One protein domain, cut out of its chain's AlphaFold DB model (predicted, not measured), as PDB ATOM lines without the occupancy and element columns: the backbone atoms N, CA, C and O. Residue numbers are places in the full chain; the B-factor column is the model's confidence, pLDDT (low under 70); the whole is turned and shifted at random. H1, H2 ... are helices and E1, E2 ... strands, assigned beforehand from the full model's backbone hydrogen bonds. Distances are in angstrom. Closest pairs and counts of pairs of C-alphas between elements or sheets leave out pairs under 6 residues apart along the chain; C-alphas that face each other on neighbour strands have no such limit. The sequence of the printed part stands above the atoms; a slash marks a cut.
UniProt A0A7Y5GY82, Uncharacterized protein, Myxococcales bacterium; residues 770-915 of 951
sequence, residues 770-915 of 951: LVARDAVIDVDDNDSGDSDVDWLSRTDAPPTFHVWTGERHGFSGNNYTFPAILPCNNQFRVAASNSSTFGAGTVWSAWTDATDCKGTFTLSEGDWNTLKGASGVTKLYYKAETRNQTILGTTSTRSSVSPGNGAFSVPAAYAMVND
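This is residues 770 to 915 of the 951 residues of an uncharacterized protein of Myxococcales bacterium (UniProt A0A7Y5GY82). With little regular structure, two small sheets lie partly face to face, antiparallel E1 E3 E5 and curled, mixed E2 E7 E6 E4, with H1 near one end. The printed part has 146 residues, 47 in named elements, mostly strand: E1 to E5, H1, E6, E7. It is compact, radius of gyration of the C-alphas 16.5 A, spanning 56 by 35 by 26 A.

Start at E1, residues 776 to 779, antiparallel to E3, residues 800 to 804; N 778 and O 802 are 3.0 A apart. In E6, residues 874 to 883, C-alpha 880 is 5.9 A from C-alpha 777 of E1, their closest pair. H1, residues 861 to 867, is on the curled sheet; every O i to N i+4 pair is within hydrogen-bond range.

Find E1's C-alpha 776 at (39.880, 14.409, 55.185). E2 is residues 791 to 793, E4 827 to 833, E5 854 to 858. E6 runs 30.4 A; E7, residues 909 to 914, ends at (51.112, 9.919, 33.481).

The printed part has no cut; pLDDT is under 70 at 32 residues, among them residues 809 to 822, in the long link E3 to E4.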
ATOM      1  N   LEU A 770      41.862  15.164  64.033       79.06
ATOM      2  CA  LEU A 770      42.249  16.376  64.772       79.06
ATOM      3  C   LEU A 770      41.066  16.948  65.571       79.06
ATOM      4  O   LEU A 770      41.232  17.396  66.710       79.06
ATOM      5  N   VAL A 771      39.866  16.915  64.989       77.56
ATOM      6  CA  VAL A 771      38.601  17.341  65.602       77.56
ATOM      7  C   VAL A 771      37.431  16.496  65.089       77.56
ATOM      8  O   VAL A 771      37.424  16.065  63.936       77.56
ATOM      9  N   ALA A 772      36.374  16.389  65.894       73.94
ATOM     10  CA  ALA A 772      35.078  15.926  65.419       73.94
ATOM     11  C   ALA A 772      34.615  16.730  64.183       73.94
ATOM     12  O   ALA A 772      34.775  17.957  64.100       73.94
ATOM     13  N   ARG A 773      33.993  16.029  63.231       79.12
ATOM     14  CA  ARG A 773      33.545  16.546  61.922       79.12
ATOM     15  C   ARG A 773      34.638  17.071  60.984       79.12
ATOM     16  O   ARG A 773      34.314  17.866  60.103       79.12
ATOM     17  N   ASP A 774      35.908  16.696  61.152       83.38
ATOM     18  CA  ASP A 774      36.937  17.145  60.205       83.38
ATOM     19  C   ASP A 774      36.709  16.612  58.778       83.38
ATOM     20  O   ASP A 774      35.998  15.629  58.560       83.38
ATOM     21  N   ALA A 775      37.284  17.291  57.789       89.19
ATOM     22  CA  ALA A 775      37.193  16.896  56.385       89.19
ATOM     23  C   ALA A 775      38.545  16.355  55.919       89.19
ATOM     24  O   ALA A 775      39.482  17.128  55.750       89.19
ATOM     25  N   VAL A 776      38.645  15.050  55.670       89.62
ATOM     26  CA  VAL A 776      39.880  14.409  55.185       89.62
ATOM     27  C   VAL A 776      39.605  13.743  53.840       89.62
ATOM     28  O   VAL A 776      38.515  13.217  53.619       89.62
ATOM     29  N   ILE A 777      40.574  13.799  52.927       90.88
ATOM     30  CA  ILE A 777      40.480  13.221  51.584       90.88
ATOM     31  C   ILE A 777      41.780  12.518  51.211       90.88
ATOM     32  O   ILE A 777      42.862  13.015  51.514       90.88
ATOM     33  N   ASP A 778      41.637  11.396  50.522       87.88
ATOM     34  CA  ASP A 778      42.707  10.637  49.880       87.88
ATOM     35  C   ASP A 778      42.201  10.160  48.504       87.88
ATOM     36  O   ASP A 778      41.016  10.328  48.181       87.88
ATOM     37  N   VAL A 779      43.071   9.584  47.681       86.62
ATOM     38  CA  VAL A 779      42.715   9.055  46.355       86.62
ATOM     39  C   VAL A 779      43.280   7.652  46.179       86.62
ATOM     40  O   VAL A 779      44.379   7.381  46.655       86.62
ATOM     41  N   ASP A 780      42.524   6.787  45.510       78.00
ATOM     42  CA  ASP A 780      43.000   5.464  45.112       78.00
ATOM     43  C   ASP A 780      44.101   5.601  44.047       78.00
ATOM     44  O   ASP A 780      43.982   6.403  43.113       78.00
ATOM     45  N   ASP A 781      45.162   4.813  44.192       67.81
ATOM     46  CA  ASP A 781      46.176   4.565  43.173       67.81
ATOM     47  C   ASP A 781      45.691   3.517  42.149       67.81
ATOM     48  O   ASP A 781      44.648   2.873  42.300       67.81
ATOM     49  N   ASN A 782      46.413   3.403  41.031       53.66
ATOM     50  CA  ASN A 782      46.033   2.523  39.923       53.66
ATOM     51  C   ASN A 782      46.806   1.190  39.892       53.66
ATOM     52  O   ASN A 782      46.442   0.311  39.104       53.66
ATOM     53  N   ASP A 783      47.863   1.014  40.689       52.97
ATOM     54  CA  ASP A 783      48.593  -0.248  40.754       52.97
ATOM     55  C   ASP A 783      47.913  -1.223  41.723       52.97
ATOM     56  O   ASP A 783      47.837  -1.021  42.929       52.97
ATOM     57  N   SER A 784      47.426  -2.348  41.194       37.34
ATOM     58  CA  SER A 784      46.747  -3.384  41.983       37.34
ATOM     59  C   SER A 784      47.734  -4.242  42.799       37.34
ATOM     60  O   SER A 784      47.703  -5.473  42.701       37.34
ATOM     61  N   GLY A 785      48.680  -3.610  43.496       42.78
ATOM     62  CA  GLY A 785      49.910  -4.248  43.963       42.78
ATOM     63  C   GLY A 785      50.639  -3.563  45.118       42.78
ATOM     64  O   GLY A 785      51.778  -3.953  45.358       42.78
ATOM     65  N   ASP A 786      49.996  -2.625  45.825       41.81
ATOM     66  CA  ASP A 786      50.490  -2.030  47.082       41.81
ATOM     67  C   ASP A 786      51.920  -1.460  46.946       41.81
ATOM     68  O   ASP A 786      52.838  -1.843  47.675       41.81
ATOM     69  N   SER A 787      52.141  -0.608  45.928       35.38
ATOM     70  CA  SER A 787      53.478  -0.103  45.581       35.38
ATOM     71  C   SER A 787      53.564   1.403  45.285       35.38
ATOM     72  O   SER A 787      54.098   1.860  44.274       35.38
ATOM     73  N   ASP A 788      53.258   2.175  46.328       50.44
ATOM     74  CA  ASP A 788      54.130   3.284  46.732       50.44
ATOM     75  C   ASP A 788      54.195   4.549  45.855       50.44
ATOM     76  O   ASP A 788      55.214   5.229  45.947       50.44
ATOM     77  N   VAL A 789      53.158   4.941  45.092       51.59
ATOM     78  CA  VAL A 789      52.889   6.356  44.698       51.59
ATOM     79  C   VAL A 789      51.432   6.573  44.255       51.59
ATOM     80  O   VAL A 789      50.900   5.776  43.495       51.59
ATOM     81  N   ASP A 790      50.853   7.743  44.573       67.00
ATOM     82  CA  ASP A 790      49.652   8.334  43.942       67.00
ATOM     83  C   ASP A 790      49.826   8.604  42.411       67.00
ATOM     84  O   ASP A 790      49.670   9.745  41.949       67.00
ATOM     85  N   TRP A 791      50.186   7.600  41.596       76.94
ATOM     86  CA  TRP A 791      50.211   7.701  40.130       76.94
ATOM     87  C   TRP A 791      48.885   7.246  39.532       76.94
ATOM     88  O   TRP A 791      48.566   6.062  39.463       76.94
ATOM     89  N   LEU A 792      48.150   8.199  38.975       85.25
ATOM     90  CA  LEU A 792      46.949   7.921  38.203       85.25
ATOM     91  C   LEU A 792      47.319   7.691  36.739       85.25
ATOM     92  O   LEU A 792      47.967   8.531  36.101       85.25
ATOM     93  N   SER A 793      46.864   6.574  36.176       87.31
ATOM     94  CA  SER A 793      47.058   6.303  34.757       87.31
ATOM     95  C   SER A 793      46.084   7.105  33.903       87.31
ATOM     96  O   SER A 793      44.861   6.996  34.011       87.31
ATOM     97  N   ARG A 794      46.638   7.859  32.957       89.12
ATOM     98  CA  ARG A 794      45.907   8.576  31.913       89.12
ATOM     99  C   ARG A 794      45.123   7.632  30.995       89.12
ATOM    100  O   ARG A 794      44.159   8.086  30.372       89.12
ATOM    101  N   THR A 795      45.510   6.359  30.879       87.06
ATOM    102  CA  THR A 795      44.841   5.384  30.000       87.06
ATOM    103  C   THR A 795      43.685   4.640  30.656       87.06
ATOM    104  O   THR A 795      42.858   4.085  29.932       87.06
ATOM    105  N   ASP A 796      43.604   4.646  31.985       86.62
ATOM    106  CA  ASP A 796      42.749   3.714  32.720       86.62
ATOM    107  C   ASP A 796      41.473   4.406  33.237       86.62
ATOM    108  O   ASP A 796      41.084   5.487  32.773       86.62
ATOM    109  N   ALA A 797      40.793   3.756  34.185       89.31
ATOM    110  CA  ALA A 797      39.576   4.265  34.800       89.31
ATOM    111  C   ALA A 797      39.784   5.650  35.459       89.31
ATOM    112  O   ALA A 797      40.887   5.968  35.908       89.31
ATOM    113  N   PRO A 798      38.728   6.482  35.540       91.19
ATOM    114  CA  PRO A 798      38.751   7.696  36.347       91.19
ATOM    115  C   PRO A 798      39.091   7.407  37.820       91.19
ATOM    116  O   PRO A 798      38.591   6.419  38.362       91.19
ATOM    117  N   PRO A 799      39.876   8.273  38.486       91.12
ATOM    118  CA  PRO A 799      40.256   8.084  39.881       91.12
ATOM    119  C   PRO A 799      39.048   8.141  40.814       91.12
ATOM    120  O   PRO A 799      38.086   8.884  40.571       91.12
ATOM    121  N   THR A 800      39.146   7.398  41.916       91.75
ATOM    122  CA  THR A 800      38.181   7.416  43.014       91.75
ATOM    123  C   THR A 800      38.803   8.080  44.235       91.75
ATOM    124  O   THR A 800      39.906   7.759  44.653       91.75
ATOM    125  N   PHE A 801      38.089   9.055  44.790       92.06
ATOM    126  CA  PHE A 801      38.474   9.751  46.009       92.06
ATOM    127  C   PHE A 801      37.767   9.134  47.208       92.06
ATOM    128  O   PHE A 801      36.539   8.993  47.199       92.06
ATOM    129  N   HIS A 802      38.518   8.857  48.269       91.25
ATOM    130  CA  HIS A 802      37.979   8.538  49.582       91.25
ATOM    131  C   HIS A 802      37.837   9.814  50.410       91.25
ATOM    132  O   HIS A 802      38.782  10.587  50.531       91.25
ATOM    133  N   VAL A 803      36.663  10.030  51.008       92.19
ATOM    134  CA  VAL A 803      36.413  11.172  51.896       92.19
ATOM    135  C   VAL A 803      35.957  10.678  53.258       92.19
ATOM    136  O   VAL A 803      34.976   9.946  53.361       92.19
ATOM    137  N   TRP A 804      36.639  11.127  54.306       92.56
ATOM    138  CA  TRP A 804      36.225  10.953  55.693       92.56
ATOM    139  C   TRP A 804      35.674  12.279  56.217       92.56
ATOM    140  O   TRP A 804      36.150  13.363  55.870       92.56
ATOM    141  N   THR A 805      34.638  12.183  57.041       90.38
ATOM    142  CA  THR A 805      33.801  13.326  57.441       90.38
ATOM    143  C   THR A 805      33.785  13.573  58.951       90.38
ATOM    144  O   THR A 805      32.996  14.394  59.429       90.38
ATOM    145  N   GLY A 806      34.619  12.846  59.697       84.62
ATOM    146  CA  GLY A 806      34.761  12.896  61.149       84.62
ATOM    147  C   GLY A 806      34.748  11.511  61.800       84.62
ATOM    148  O   GLY A 806      34.641  10.486  61.129       84.62
ATOM    149  N   GLU A 807      34.831  11.527  63.126       80.12
ATOM    150  CA  GLU A 807      34.825  10.368  64.027       80.12
ATOM    151  C   GLU A 807      33.547   9.515  63.901       80.12
ATOM    152  O   GLU A 807      32.475  10.032  63.580       80.12
ATOM    153  N   ARG A 808      33.658   8.212  64.198       70.62
ATOM    154  CA  ARG A 808      32.553   7.227  64.148       70.62
ATOM    155  C   ARG A 808      31.884   6.944  65.499       70.62
ATOM    156  O   ARG A 808      30.747   6.483  65.532       70.62
ATOM    157  N   HIS A 809      32.585   7.209  66.595       64.88
ATOM    158  CA  HIS A 809      32.261   6.764  67.953       64.88
ATOM    159  C   HIS A 809      32.164   7.950  68.928       64.88
ATOM    160  O   HIS A 809      32.553   9.069  68.601       64.88
ATOM    161  N   GLY A 810      31.672   7.705  70.142       60.94
ATOM    162  CA  GLY A 810      31.779   8.624  71.276       60.94
ATOM    163  C   GLY A 810      32.185   7.879  72.550       60.94
ATOM    164  O   GLY A 810      31.757   6.749  72.769       60.94
ATOM    165  N   PHE A 811      33.008   8.506  73.390       57.47
ATOM    166  CA  PHE A 811      33.480   7.919  74.650       57.47
ATOM    167  C   PHE A 811      32.535   8.248  75.811       57.47
ATOM    168  O   PHE A 811      32.158   9.408  75.997       57.47
ATOM    169  N   SER A 812      32.188   7.251  76.627       50.50
ATOM    170  CA  SER A 812      31.344   7.436  77.812       50.50
ATOM    171  C   SER A 812      31.677   6.424  78.917       50.50
ATOM    172  O   SER A 812      31.035   5.384  79.012       50.50
ATOM    173  N   GLY A 813      32.652   6.754  79.774       50.16
ATOM    174  CA  GLY A 813      32.958   6.019  81.012       50.16
ATOM    175  C   GLY A 813      33.386   4.565  80.791       50.16
ATOM    176  O   GLY A 813      32.574   3.654  80.936       50.16
ATOM    177  N   ASN A 814      34.662   4.360  80.448       52.97
ATOM    178  CA  ASN A 814      35.288   3.052  80.181       52.97
ATOM    179  C   ASN A 814      34.588   2.205  79.097       52.97
ATOM    180  O   ASN A 814      34.781   0.999  79.040       52.97
ATOM    181  N   ASN A 815      33.747   2.827  78.268       55.22
ATOM    182  CA  ASN A 815      33.055   2.200  77.148       55.22
ATOM    183  C   ASN A 815      32.963   3.217  76.002       55.22
ATOM    184  O   ASN A 815      32.626   4.390  76.228       55.22
ATOM    185  N   TYR A 816      33.191   2.773  74.769       61.03
ATOM    186  CA  TYR A 816      32.728   3.482  73.578       61.03
ATOM    187  C   TYR A 816      31.236   3.204  73.354       61.03
ATOM    188  O   TYR A 816      30.707   2.144  73.683       61.03
ATOM    189  N   THR A 817      30.532   4.166  72.765       58.97
ATOM    190  CA  THR A 817      29.189   3.957  72.219       58.97
ATOM    191  C   THR A 817      29.100   4.579  70.832       58.97
ATOM    192  O   THR A 817      29.688   5.630  70.564       58.97
ATOM    193  N   PHE A 818      28.347   3.952  69.927       59.12
ATOM    194  CA  PHE A 818      27.930   4.601  68.685       59.12
ATOM    195  C   PHE A 818      26.835   5.624  69.026       59.12
ATOM    196  O   PHE A 818      25.746   5.226  69.454       59.12
ATOM    197  N   PRO A 819      27.079   6.939  68.884       56.50
ATOM    198  CA  PRO A 819      26.097   7.933  69.283       56.50
ATOM    199  C   PRO A 819      24.936   7.962  68.282       56.50
ATOM    200  O   PRO A 819      25.138   7.970  67.069       56.50
ATOM    201  N   ALA A 820      23.704   8.073  68.788       52.81
ATOM    202  CA  ALA A 820      22.485   8.126  67.968       52.81
ATOM    203  C   ALA A 820      22.421   9.329  66.992       52.81
ATOM    204  O   ALA A 820      21.541   9.393  66.135       52.81
ATOM    205  N   ILE A 821      23.349  10.282  67.119       61.84
ATOM    206  CA  ILE A 821      23.678  11.295  66.116       61.84
ATOM    207  C   ILE A 821      25.191  11.211  65.904       61.84
ATOM    208  O   ILE A 821      25.947  11.490  66.834       61.84
ATOM    209  N   LEU A 822      25.628  10.850  64.696       63.28
ATOM    210  CA  LEU A 822      27.049  10.644  64.402       63.28
ATOM    211  C   LEU A 822      27.898  11.914  64.681       63.28
ATOM    212  O   LEU A 822      27.450  13.039  64.399       63.28
ATOM    213  N   PRO A 823      29.152  11.774  65.162       72.44
ATOM    214  CA  PRO A 823      30.056  12.898  65.425       72.44
ATOM    215  C   PRO A 823      30.725  13.450  64.151       72.44
ATOM    216  O   PRO A 823      31.652  14.256  64.223       72.44
ATOM    217  N   CYS A 824      30.218  13.075  62.976       81.81
ATOM    218  CA  CYS A 824      30.712  13.463  61.662       81.81
ATOM    219  C   CYS A 824      29.733  14.373  60.888       81.81
ATOM    220  O   CYS A 824      28.660  14.758  61.374       81.81
ATOM    221  N   ASN A 825      30.148  14.792  59.695       87.69
ATOM    222  CA  ASN A 825      29.366  15.594  58.759       87.69
ATOM    223  C   ASN A 825      28.641  14.673  57.762       87.69
ATOM    224  O   ASN A 825      29.283  14.004  56.962       87.69
ATOM    225  N   ASN A 826      27.303  14.649  57.781       87.62
ATOM    226  CA  ASN A 826      26.516  13.662  57.024       87.62
ATOM    227  C   ASN A 826      26.547  13.830  55.493       87.62
ATOM    228  O   ASN A 826      25.972  13.001  54.797       87.62
ATOM    229  N   GLN A 827      27.169  14.887  54.964       91.94
ATOM    230  CA  GLN A 827      27.337  15.116  53.531       91.94
ATOM    231  C   GLN A 827      28.747  15.589  53.190       91.94
ATOM    232  O   GLN A 827      29.360  16.358  53.933       91.94
ATOM    233  N   PHE A 828      29.219  15.203  52.009       95.00
ATOM    234  CA  PHE A 828      30.495  15.625  51.445       95.00
ATOM    235  C   PHE A 828      30.370  16.025  49.973       95.00
ATOM    236  O   PHE A 828      29.399  15.694  49.296       95.00
ATOM    237  N   ARG A 829      31.372  16.746  49.475       96.12
ATOM    238  CA  ARG A 829      31.643  16.927  48.050       96.12
ATOM    239  C   ARG A 829      33.144  17.013  47.805       96.12
ATOM    240  O   ARG A 829      33.892  17.458  48.677       96.12
ATOM    241  N   VAL A 830      33.572  16.635  46.609       97.00
ATOM    242  CA  VAL A 830      34.967  16.714  46.161       97.00
ATOM    243  C   VAL A 830      35.102  17.796  45.096       97.00
ATOM    244  O   VAL A 830      34.226  17.945  44.242       97.00
ATOM    245  N   ALA A 831      36.209  18.532  45.135       96.56
ATOM    246  CA  ALA A 831      36.690  19.330  44.017       96.56
ATOM    247  C   ALA A 831      37.943  18.681  43.426       96.56
ATOM    248  O   ALA A 831      38.831  18.287  44.182       96.56
ATOM    249  N   ALA A 832      38.038  18.640  42.099       95.88
ATOM    250  CA  ALA A 832      39.214  18.183  41.363       95.88
ATOM    251  C   ALA A 832      39.609  19.227  40.305       95.88
ATOM    252  O   ALA A 832      38.751  19.804  39.636       95.88
ATOM    253  N   SER A 833      40.904  19.514  40.172       94.81
ATOM    254  CA  SER A 833      41.405  20.603  39.328       94.81
ATOM    255  C   SER A 833      42.823  20.334  38.828       94.81
ATOM    256  O   SER A 833      43.613  19.673  39.493       94.81
ATOM    257  N   ASN A 834      43.190  20.912  37.687       89.31
ATOM    258  CA  ASN A 834      44.585  20.969  37.230       89.31
ATOM    259  C   ASN A 834      45.357  22.167  37.832       89.31
ATOM    260  O   ASN A 834      46.528  22.373  37.512       89.31
ATOM    261  N   SER A 835      44.722  22.945  38.721       87.88
ATOM    262  CA  SER A 835      45.317  24.080  39.433       87.88
ATOM    263  C   SER A 835      45.086  23.988  40.942       87.88
ATOM    264  O   SER A 835      43.954  23.822  41.399       87.88
ATOM    265  N   SER A 836      46.142  24.220  41.725       83.88
ATOM    266  CA  SER A 836      46.109  24.257  43.197       83.88
ATOM    267  C   SER A 836      45.191  25.339  43.780       83.88
ATOM    268  O   SER A 836      44.826  25.268  44.951       83.88
ATOM    269  N   THR A 837      44.799  26.334  42.978       86.38
ATOM    270  CA  THR A 837      43.902  27.430  43.382       86.38
ATOM    271  C   THR A 837      42.416  27.156  43.127       86.38
ATOM    272  O   THR A 837      41.588  27.987  43.490       86.38
ATOM    273  N   PHE A 838      42.061  26.020  42.509       90.00
ATOM    274  CA  PHE A 838      40.674  25.630  42.195       90.00
ATOM    275  C   PHE A 838      39.882  26.707  41.423       90.00
ATOM    276  O   PHE A 838      38.707  26.967  41.682       90.00
ATOM    277  N   GLY A 839      40.546  27.333  40.445       86.44
ATOM    278  CA  GLY A 839      39.960  28.324  39.539       86.44
ATOM    279  C   GLY A 839      39.054  27.728  38.450       86.44
ATOM    280  O   GLY A 839      38.502  26.634  38.583       86.44
ATOM    281  N   ALA A 840      38.904  28.456  37.339       79.44
ATOM    282  CA  ALA A 840      38.147  27.989  36.176       79.44
ATOM    283  C   ALA A 840      38.721  26.668  35.622       79.44
ATOM    284  O   ALA A 840      39.935  26.524  35.510       79.44
ATOM    285  N   GLY A 841      37.844  25.719  35.279       80.62
ATOM    286  CA  GLY A 841      38.224  24.343  34.916       80.62
ATOM    287  C   GLY A 841      38.175  23.340  36.079       80.62
ATOM    288  O   GLY A 841      38.363  22.150  35.856       80.62
ATOM    289  N   THR A 842      37.880  23.792  37.301       94.38
ATOM    290  CA  THR A 842      37.638  22.904  38.448       94.38
ATOM    291  C   THR A 842      36.312  22.162  38.317       94.38
ATOM    292  O   THR A 842      35.253  22.783  38.193       94.38
ATOM    293  N   VAL A 843      36.375  20.839  38.430       95.50
ATOM    294  CA  VAL A 843      35.223  19.941  38.540       95.50
ATOM    295  C   VAL A 843      34.807  19.851  40.005       95.50
ATOM    296  O   VAL A 843      35.654  19.752  40.891       95.50
ATOM    297  N   TRP A 844      33.501  19.865  40.263       96.25
ATOM    298  CA  TRP A 844      32.919  19.632  41.584       96.25
ATOM    299  C   TRP A 844      31.910  18.492  41.511       96.25
ATOM    300  O   TRP A 844      31.047  18.492  40.633       96.25
ATOM    301  N   SER A 845      31.963  17.570  42.471       96.06
ATOM    302  CA  SER A 845      30.876  16.615  42.671       96.06
ATOM    303  C   SER A 845      29.601  17.330  43.139       96.06
ATOM    304  O   SER A 845      29.632  18.444  43.681       96.06
ATOM    305  N   ALA A 846      28.463  16.647  43.010       94.62
ATOM    306  CA  ALA A 846      27.296  16.970  43.823       94.62
ATOM    307  C   ALA A 846      27.625  16.830  45.324       94.62
ATOM    308  O   ALA A 846      28.636  16.232  45.701       94.62
ATOM    309  N   TRP A 847      26.756  17.367  46.185       94.06
ATOM    310  CA  TRP A 847      26.754  16.961  47.590       94.06
ATOM    311  C   TRP A 847      26.188  15.543  47.681       94.06
ATOM    312  O   TRP A 847      25.043  15.320  47.289       94.06
ATOM    313  N   THR A 848      26.997  14.622  48.190       93.62
ATOM    314  CA  THR A 848      26.687  13.203  48.383       93.62
ATOM    315  C   THR A 848      26.577  12.929  49.881       93.62
ATOM    316  O   THR A 848      27.325  13.513  50.670       93.62
ATOM    317  N   ASP A 849      25.650  12.067  50.292       91.00
ATOM    318  CA  ASP A 849      25.532  11.646  51.691       91.00
ATOM    319  C   ASP A 849      26.711  10.738  52.088       91.00
ATOM    320  O   ASP A 849      27.155   9.899  51.302       91.00
ATOM    321  N   ALA A 850      27.235  10.919  53.300       87.62
ATOM    322  CA  ALA A 850      28.283  10.083  53.879       87.62
ATOM    323  C   ALA A 850      27.662   8.991  54.761       87.62
ATOM    324  O   ALA A 850      26.884   9.293  55.670       87.62
ATOM    325  N   THR A 851      28.048   7.739  54.526       84.12
ATOM    326  CA  THR A 851      27.600   6.566  55.289       84.12
ATOM    327  C   THR A 851      28.705   6.163  56.256       84.12
ATOM    328  O   THR A 851      29.870   6.080  55.867       84.12
ATOM    329  N   ASP A 852      28.369   5.957  57.529       77.94
ATOM    330  CA  ASP A 852      29.322   5.600  58.592       77.94
ATOM    331  C   ASP A 852      30.572   6.497  58.576       77.94
ATOM    332  O   ASP A 852      31.723   6.052  58.629       77.94
ATOM    333  N   CYS A 853      30.307   7.797  58.425       85.62
ATOM    334  CA  CYS A 853      31.267   8.894  58.369       85.62
ATOM    335  C   CYS A 853      32.297   8.859  57.220       85.62
ATOM    336  O   CYS A 853      33.169   9.734  57.172       85.62
ATOM    337  N   LYS A 854      32.164   7.939  56.255       88.69
ATOM    338  CA  LYS A 854      32.989   7.852  55.038       88.69
ATOM    339  C   LYS A 854      32.124   8.007  53.775       88.69
ATOM    340  O   LYS A 854      30.909   7.825  53.786       88.69
ATOM    341  N   GLY A 855      32.757   8.346  52.662       90.62
ATOM    342  CA  GLY A 855      32.166   8.305  51.329       90.62
ATOM    343  C   GLY A 855      33.222   8.092  50.248       90.62
ATOM    344  O   GLY A 855      34.427   8.183  50.505       90.62
ATOM    345  N   THR A 856      32.763   7.810  49.031       93.25
ATOM    346  CA  THR A 856      33.595   7.746  47.823       93.25
ATOM    347  C   THR A 856      33.016   8.600  46.706       93.25
ATOM    348  O   THR A 856      31.801   8.762  46.587       93.25
ATOM    349  N   PHE A 857      33.890   9.143  45.862       94.56
ATOM    350  CA  PHE A 857      33.497   9.820  44.631       94.56
ATOM    351  C   PHE A 857      34.491   9.509  43.511       94.56
ATOM    352  O   PHE A 857      35.651   9.902  43.579       94.56
ATOM    353  N   THR A 858      34.016   8.832  42.470       94.75
ATOM    354  CA  THR A 858      34.758   8.583  41.228       94.75
ATOM    355  C   THR A 858      34.484   9.713  40.234       94.75
ATOM    356  O   THR A 858      33.327  10.109  40.064       94.75
ATOM    357  N   LEU A 859      35.516  10.232  39.558       94.38
ATOM    358  CA  LEU A 859      35.312  11.212  38.478       94.38
ATOM    359  C   LEU A 859      34.480  10.615  37.333       94.38
ATOM    360  O   LEU A 859      34.571   9.425  37.034       94.38
ATOM    361  N   SER A 860      33.707  11.448  36.625       95.56
ATOM    362  CA  SER A 860      33.137  11.004  35.350       95.56
ATOM    363  C   SER A 860      34.242  10.863  34.298       95.56
ATOM    364  O   SER A 860      35.272  11.538  34.360       95.56
ATOM    365  N   GLU A 861      34.026  10.022  33.286       94.69
ATOM    366  CA  GLU A 861      34.990   9.858  32.191       94.69
ATOM    367  C   GLU A 861      35.254  11.185  31.448       94.69
ATOM    368  O   GLU A 861      36.382  11.464  31.050       94.69
ATOM    369  N   GLY A 862      34.237  12.046  31.313       95.12
ATOM    370  CA  GLY A 862      34.369  13.373  30.701       95.12
ATOM    371  C   GLY A 862      35.204  14.346  31.542       95.12
ATOM    372  O   GLY A 862      36.058  15.053  31.003       95.12
ATOM    373  N   ASP A 863      35.009  14.335  32.861       95.00
ATOM    374  CA  ASP A 863      35.808  15.126  33.803       95.00
ATOM    375  C   ASP A 863      37.259  14.636  33.831       95.00
ATOM    376  O   ASP A 863      38.192  15.434  33.742       95.00
ATOM    377  N   TRP A 864      37.468  13.316  33.867       94.38
ATOM    378  CA  TRP A 864      38.805  12.728  33.847       94.38
ATOM    379  C   TRP A 864      39.544  13.041  32.548       94.38
ATOM    380  O   TRP A 864      40.668  13.535  32.593       94.38
ATOM    381  N   ASN A 865      38.892  12.874  31.393       92.12
ATOM    382  CA  ASN A 865      39.437  13.261  30.089       92.12
ATOM    383  C   ASN A 865      39.758  14.767  29.981       92.12
ATOM    384  O   ASN A 865      40.604  15.144  29.172       92.12
ATOM    385  N   THR A 866      39.134  15.617  30.805       91.88
ATOM    386  CA  THR A 866      39.436  17.057  30.891       91.88
ATOM    387  C   THR A 866      40.627  17.348  31.816       91.88
ATOM    388  O   THR A 866      41.441  18.221  31.516       91.88
ATOM    389  N   LEU A 867      40.751  16.623  32.933       93.25
ATOM    390  CA  LEU A 867      41.729  16.908  33.991       93.25
ATOM    391  C   LEU A 867      43.071  16.170  33.841       93.25
ATOM    392  O   LEU A 867      44.093  16.695  34.278       93.25
ATOM    393  N   LYS A 868      43.106  14.996  33.197       91.12
ATOM    394  CA  LYS A 868      44.285  14.103  33.148       91.12
ATOM    395  C   LYS A 868      45.486  14.592  32.327       91.12
ATOM    396  O   LYS A 868      46.518  13.919  32.277       91.12
ATOM    397  N   GLY A 869      45.368  15.740  31.663       88.50
ATOM    398  CA  GLY A 869      46.377  16.256  30.736       88.50
ATOM    399  C   GLY A 869      46.468  15.456  29.428       88.50
ATOM    400  O   GLY A 869      45.898  14.376  29.292       88.50
ATOM    401  N   ALA A 870      47.183  16.005  28.442       86.75
ATOM    402  CA  ALA A 870      47.300  15.406  27.107       86.75
ATOM    403  C   ALA A 870      48.557  14.536  26.912       86.75
ATOM    404  O   ALA A 870      48.574  13.694  26.017       86.75
ATOM    405  N   SER A 871      49.613  14.759  27.700       85.50
ATOM    406  CA  SER A 871      50.877  14.013  27.651       85.50
ATOM    407  C   SER A 871      51.772  14.360  28.847       85.50
ATOM    408  O   SER A 871      51.557  15.370  29.522       85.50
ATOM    409  N   GLY A 872      52.801  13.542  29.092       83.00
ATOM    410  CA  GLY A 872      53.807  13.795  30.129       83.00
ATOM    411  C   GLY A 872      53.279  13.589  31.551       83.00
ATOM    412  O   GLY A 872      52.303  12.866  31.758       83.00
ATOM    413  N   VAL A 873      53.938  14.219  32.526       80.00
ATOM    414  CA  VAL A 873      53.538  14.207  33.943       80.00
ATOM    415  C   VAL A 873      52.759  15.484  34.266       80.00
ATOM    416  O   VAL A 873      53.244  16.586  34.015       80.00
ATOM    417  N   THR A 874      51.559  15.341  34.825       86.62
ATOM    418  CA  THR A 874      50.669  16.457  35.203       86.62
ATOM    419  C   THR A 874      50.060  16.231  36.587       86.62
ATOM    420  O   THR A 874      49.852  15.087  36.967       86.62
ATOM    421  N   LYS A 875      49.739  17.296  37.334       86.56
ATOM    422  CA  LYS A 875      49.136  17.189  38.677       86.56
ATOM    423  C   LYS A 875      47.613  17.296  38.643       86.56
ATOM    424  O   LYS A 875      47.078  18.236  38.056       86.56
ATOM    425  N   LEU A 876      46.943  16.374  39.331       90.94
ATOM    426  CA  LEU A 876      45.519  16.439  39.652       90.94
ATOM    427  C   LEU A 876      45.370  16.890  41.106       90.94
ATOM    428  O   LEU A 876      45.522  16.074  42.008       90.94
ATOM    429  N   TYR A 877      45.073  18.166  41.340       91.69
ATOM    430  CA  TYR A 877      44.795  18.691  42.677       91.69
ATOM    431  C   TYR A 877      43.378  18.329  43.120       91.69
ATOM    432  O   TYR A 877      42.431  18.468  42.343       91.69
ATOM    433  N   TYR A 878      43.223  17.924  44.379       92.88
ATOM    434  CA  TYR A 878      41.939  17.544  44.958       92.88
ATOM    435  C   TYR A 878      41.737  18.087  46.380       92.88
ATOM    436  O   TYR A 878      42.682  18.275  47.145       92.88
ATOM    437  N   LYS A 879      40.477  18.363  46.737       93.81
ATOM    438  CA  LYS A 879      40.066  18.696  48.112       93.81
ATOM    439  C   LYS A 879      38.647  18.217  48.409       93.81
ATOM    440  O   LYS A 879      37.805  18.189  47.511       93.81
ATOM    441  N   ALA A 880      38.361  17.926  49.676       94.75
ATOM    442  CA  ALA A 880      37.000  17.704  50.155       94.75
ATOM    443  C   ALA A 880      36.410  18.963  50.803       94.75
ATOM    444  O   ALA A 880      37.113  19.782  51.404       94.75
ATOM    445  N   GLU A 881      35.088  19.065  50.745       94.81
ATOM    446  CA  GLU A 881      34.278  19.835  51.684       94.81
ATOM    447  C   GLU A 881      33.222  18.916  52.299       94.81
ATOM    448  O   GLU A 881      32.591  18.136  51.588       94.81
ATOM    449  N   THR A 882      33.011  19.007  53.609       92.81
ATOM    450  CA  THR A 882      32.001  18.221  54.334       92.81
ATOM    451  C   THR A 882      31.072  19.166  55.091       92.81
ATOM    452  O   THR A 882      31.473  20.267  55.464       92.81
ATOM    453  N   ARG A 883      29.807  18.787  55.287       90.00
ATOM    454  CA  ARG A 883      28.813  19.570  56.036       90.00
ATOM    455  C   ARG A 883      27.846  18.658  56.780       90.00
ATOM    456  O   ARG A 883      27.609  17.529  56.356       90.00
ATOM    457  N   ASN A 884      27.216  19.181  57.825       83.38
ATOM    458  CA  ASN A 884      25.989  18.603  58.355       83.38
ATOM    459  C   ASN A 884      24.794  19.392  57.803       83.38
ATOM    460  O   ASN A 884      24.811  20.625  57.808       83.38
ATOM    461  N   GLN A 885      23.784  18.695  57.285       68.25
ATOM    462  CA  GLN A 885      22.658  19.333  56.604       68.25
ATOM    463  C   GLN A 885      21.632  19.943  57.580       68.25
ATOM    464  O   GLN A 885      20.975  20.916  57.209       68.25
ATOM    465  N   THR A 886      21.512  19.423  58.814       59.06
ATOM    466  CA  THR A 886      20.411  19.791  59.731       59.06
ATOM    467  C   THR A 886      20.774  19.694  61.227       59.06
ATOM    468  O   THR A 886      20.106  19.000  61.991       59.06
ATOM    469  N   ILE A 887      21.791  20.429  61.693       50.62
ATOM    470  CA  ILE A 887      22.013  20.656  63.138       50.62
ATOM    471  C   ILE A 887      21.930  22.156  63.450       50.62
ATOM    472  O   ILE A 887      22.668  22.962  62.892       50.62
ATOM    473  N   LEU A 888      20.999  22.518  64.342       46.44
ATOM    474  CA  LEU A 888      20.817  23.851  64.952       46.44
ATOM    475  C   LEU A 888      20.679  25.059  63.992       46.44
ATOM    476  O   LEU A 888      20.754  26.203  64.429       46.44
ATOM    477  N   GLY A 889      20.403  24.830  62.705       48.75
ATOM    478  CA  GLY A 889      20.101  25.889  61.729       48.75
ATOM    479  C   GLY A 889      21.320  26.565  61.088       48.75
ATOM    480  O   GLY A 889      21.143  27.468  60.275       48.75
ATOM    481  N   THR A 890      22.540  26.117  61.395       50.56
ATOM    482  CA  THR A 890      23.790  26.644  60.820       50.56
ATOM    483  C   THR A 890      24.564  25.541  60.102       50.56
ATOM    484  O   THR A 890      24.956  24.554  60.723       50.56
ATOM    485  N   THR A 891      24.847  25.705  58.807       59.09
ATOM    486  CA  THR A 891      25.662  24.746  58.043       59.09
ATOM    487  C   THR A 891      27.139  24.849  58.427       59.09
ATOM    488  O   THR A 891      27.859  25.708  57.914       59.09
ATOM    489  N   SER A 892      27.605  23.960  59.306       72.31
ATOM    490  CA  SER A 892      29.019  23.841  59.682       72.31
ATOM    491  C   SER A 892      29.830  23.136  58.587       72.31
ATOM    492  O   SER A 892      30.119  21.939  58.679       72.31
ATOM    493  N   THR A 893      30.176  23.869  57.529       86.44
ATOM    494  CA  THR A 893      31.069  23.367  56.475       86.44
ATOM    495  C   THR A 893      32.507  23.244  56.994       86.44
ATOM    496  O   THR A 893      32.997  24.107  57.723       86.44
ATOM    497  N   ARG A 894      33.191  22.170  56.604       89.25
ATOM    498  CA  ARG A 894      34.609  21.866  56.857       89.25
ATOM    499  C   ARG A 894      35.299  21.589  55.522       89.25
ATOM    500  O   ARG A 894      34.619  21.230  54.562       89.25
ATOM    501  N   SER A 895      36.620  21.744  55.428       91.38
ATOM    502  CA  SER A 895      37.362  21.452  54.192       91.38
ATOM    503  C   SER A 895      38.768  20.941  54.477       91.38
ATOM    504  O   SER A 895      39.412  21.424  55.404       91.38
ATOM    505  N   SER A 896      39.258  20.011  53.653       90.12
ATOM    506  CA  SER A 896      40.554  19.347  53.863       90.12
ATOM    507  C   SER A 896      41.771  20.259  53.706       90.12
ATOM    508  O   SER A 896      42.840  19.942  54.206       90.12
ATOM    509  N   VAL A 897      41.606  21.429  53.078       88.69
ATOM    510  CA  VAL A 897      42.628  22.494  53.047       88.69
ATOM    511  C   VAL A 897      42.673  23.336  54.333       88.69
ATOM    512  O   VAL A 897      43.513  24.221  54.470       88.69
ATOM    513  N   SER A 898      41.767  23.086  55.282       86.44
ATOM    514  CA  SER A 898      41.679  23.802  56.559       86.44
ATOM    515  C   SER A 898      41.343  22.849  57.728       86.44
ATOM    516  O   SER A 898      40.315  23.018  58.398       86.44
ATOM    517  N   PRO A 899      42.163  21.800  57.947       81.69
ATOM    518  CA  PRO A 899      41.871  20.749  58.915       81.69
ATOM    519  C   PRO A 899      42.021  21.248  60.360       81.69
ATOM    520  O   PRO A 899      42.553  22.330  60.633       81.69
ATOM    521  N   GLY A 900      41.504  20.473  61.309       75.94
ATOM    522  CA  GLY A 900      41.445  20.857  62.717       75.94
ATOM    523  C   GLY A 900      40.485  22.020  62.983       75.94
ATOM    524  O   GLY A 900      40.755  22.828  63.865       75.94
ATOM    525  N   ASN A 901      39.390  22.152  62.216       77.00
ATOM    526  CA  ASN A 901      38.494  23.327  62.256       77.00
ATOM    527  C   ASN A 901      39.243  24.646  61.952       77.00
ATOM    528  O   ASN A 901      39.039  25.660  62.613       77.00
ATOM    529  N   GLY A 902      40.139  24.629  60.961       74.56
ATOM    530  CA  GLY A 902      40.954  25.787  60.597       74.56
ATOM    531  C   GLY A 902      42.070  26.134  61.583       74.56
ATOM    532  O   GLY A 902      42.681  27.191  61.440       74.56
ATOM    533  N   ALA A 903      42.381  25.248  62.540       66.81
ATOM    534  CA  ALA A 903      43.613  25.333  63.322       66.81
ATOM    535  C   ALA A 903      44.859  25.303  62.418       66.81
ATOM    536  O   ALA A 903      45.860  25.934  62.739       66.81
ATOM    537  N   PHE A 904      44.770  24.624  61.267       72.50
ATOM    538  CA  PHE A 904      45.795  24.623  60.229       72.50
ATOM    539  C   PHE A 904      45.226  25.109  58.888       72.50
ATOM    540  O   PHE A 904      44.040  24.955  58.589       72.50
ATOM    541  N   SER A 905      46.104  25.655  58.046       81.44
ATOM    542  CA  SER A 905      45.836  25.971  56.639       81.44
ATOM    543  C   SER A 905      46.861  25.233  55.788       81.44
ATOM    544  O   SER A 905      48.054  25.522  55.878       81.44
ATOM    545  N   VAL A 906      46.408  24.286  54.967       79.44
ATOM    546  CA  VAL A 906      47.281  23.407  54.175       79.44
ATOM    547  C   VAL A 906      46.961  23.535  52.682       79.44
ATOM    548  O   VAL A 906      45.794  23.693  52.314       79.44
ATOM    549  N   PRO A 907      47.961  23.473  51.786       82.00
ATOM    550  CA  PRO A 907      47.707  23.340  50.360       82.00
ATOM    551  C   PRO A 907      46.880  22.084  50.063       82.00
ATOM    552  O   PRO A 907      46.970  21.078  50.770       82.00
ATOM    553  N   ALA A 908      46.105  22.133  48.984       85.19
ATOM    554  CA  ALA A 908      45.362  20.971  48.521       85.19
ATOM    555  C   ALA A 908      46.290  19.799  48.183       85.19
ATOM    556  O   ALA A 908      47.387  19.988  47.643       85.19
ATOM    557  N   ALA A 909      45.805  18.596  48.472       85.00
ATOM    558  CA  ALA A 909      46.417  17.361  48.020       85.00
ATOM    559  C   ALA A 909      46.435  17.292  46.484       85.00
ATOM    560  O   ALA A 909      45.701  18.009  45.796       85.00
ATOM    561  N   TYR A 910      47.285  16.429  45.942       85.44
ATOM    562  CA  TYR A 910      47.300  16.111  44.521       85.44
ATOM    563  C   TYR A 910      47.864  14.720  44.281       85.44
ATOM    564  O   TYR A 910      48.702  14.248  45.044       85.44
ATOM    565  N   ALA A 911      47.438  14.132  43.169       84.50
ATOM    566  CA  ALA A 911      48.048  12.955  42.573       84.50
ATOM    567  C   ALA A 911      48.845  13.342  41.323       84.50
ATOM    568  O   ALA A 911      48.617  14.397  40.711       84.50
ATOM    569  N   MET A 912      49.770  12.474  40.931       84.19
ATOM    570  CA  MET A 912      50.576  12.624  39.727       84.19
ATOM    571  C   MET A 912      49.955  11.795  38.599       84.19
ATOM    572  O   MET A 912      49.520  10.671  38.805       84.19
ATOM    573  N   VAL A 913      49.876  12.345  37.390       86.62
ATOM    574  CA  VAL A 913      49.171  11.720  36.258       86.62
ATOM    575  C   VAL A 913      50.124  11.523  35.091       86.62
ATOM    576  O   VAL A 913      50.712  12.494  34.605       86.62
ATOM    577  N   ASN A 914      50.262  10.284  34.618       86.75
ATOM    578  CA  ASN A 914      51.112   9.919  33.481       86.75
ATOM    579  C   ASN A 914      50.475   8.806  32.626       86.75
ATOM    580  O   ASN A 914      49.353   8.392  32.884       86.75
ATOM    581  N   ASP A 915      51.164   8.333  31.587       85.69
ATOM    582  CA  ASP A 915      50.616   7.361  30.627       85.69
ATOM    583  C   ASP A 915      50.657   5.886  31.092       85.69
ATOM    584  O   ASP A 915      50.329   5.007  30.298       85.69
TER     585      ASP A 915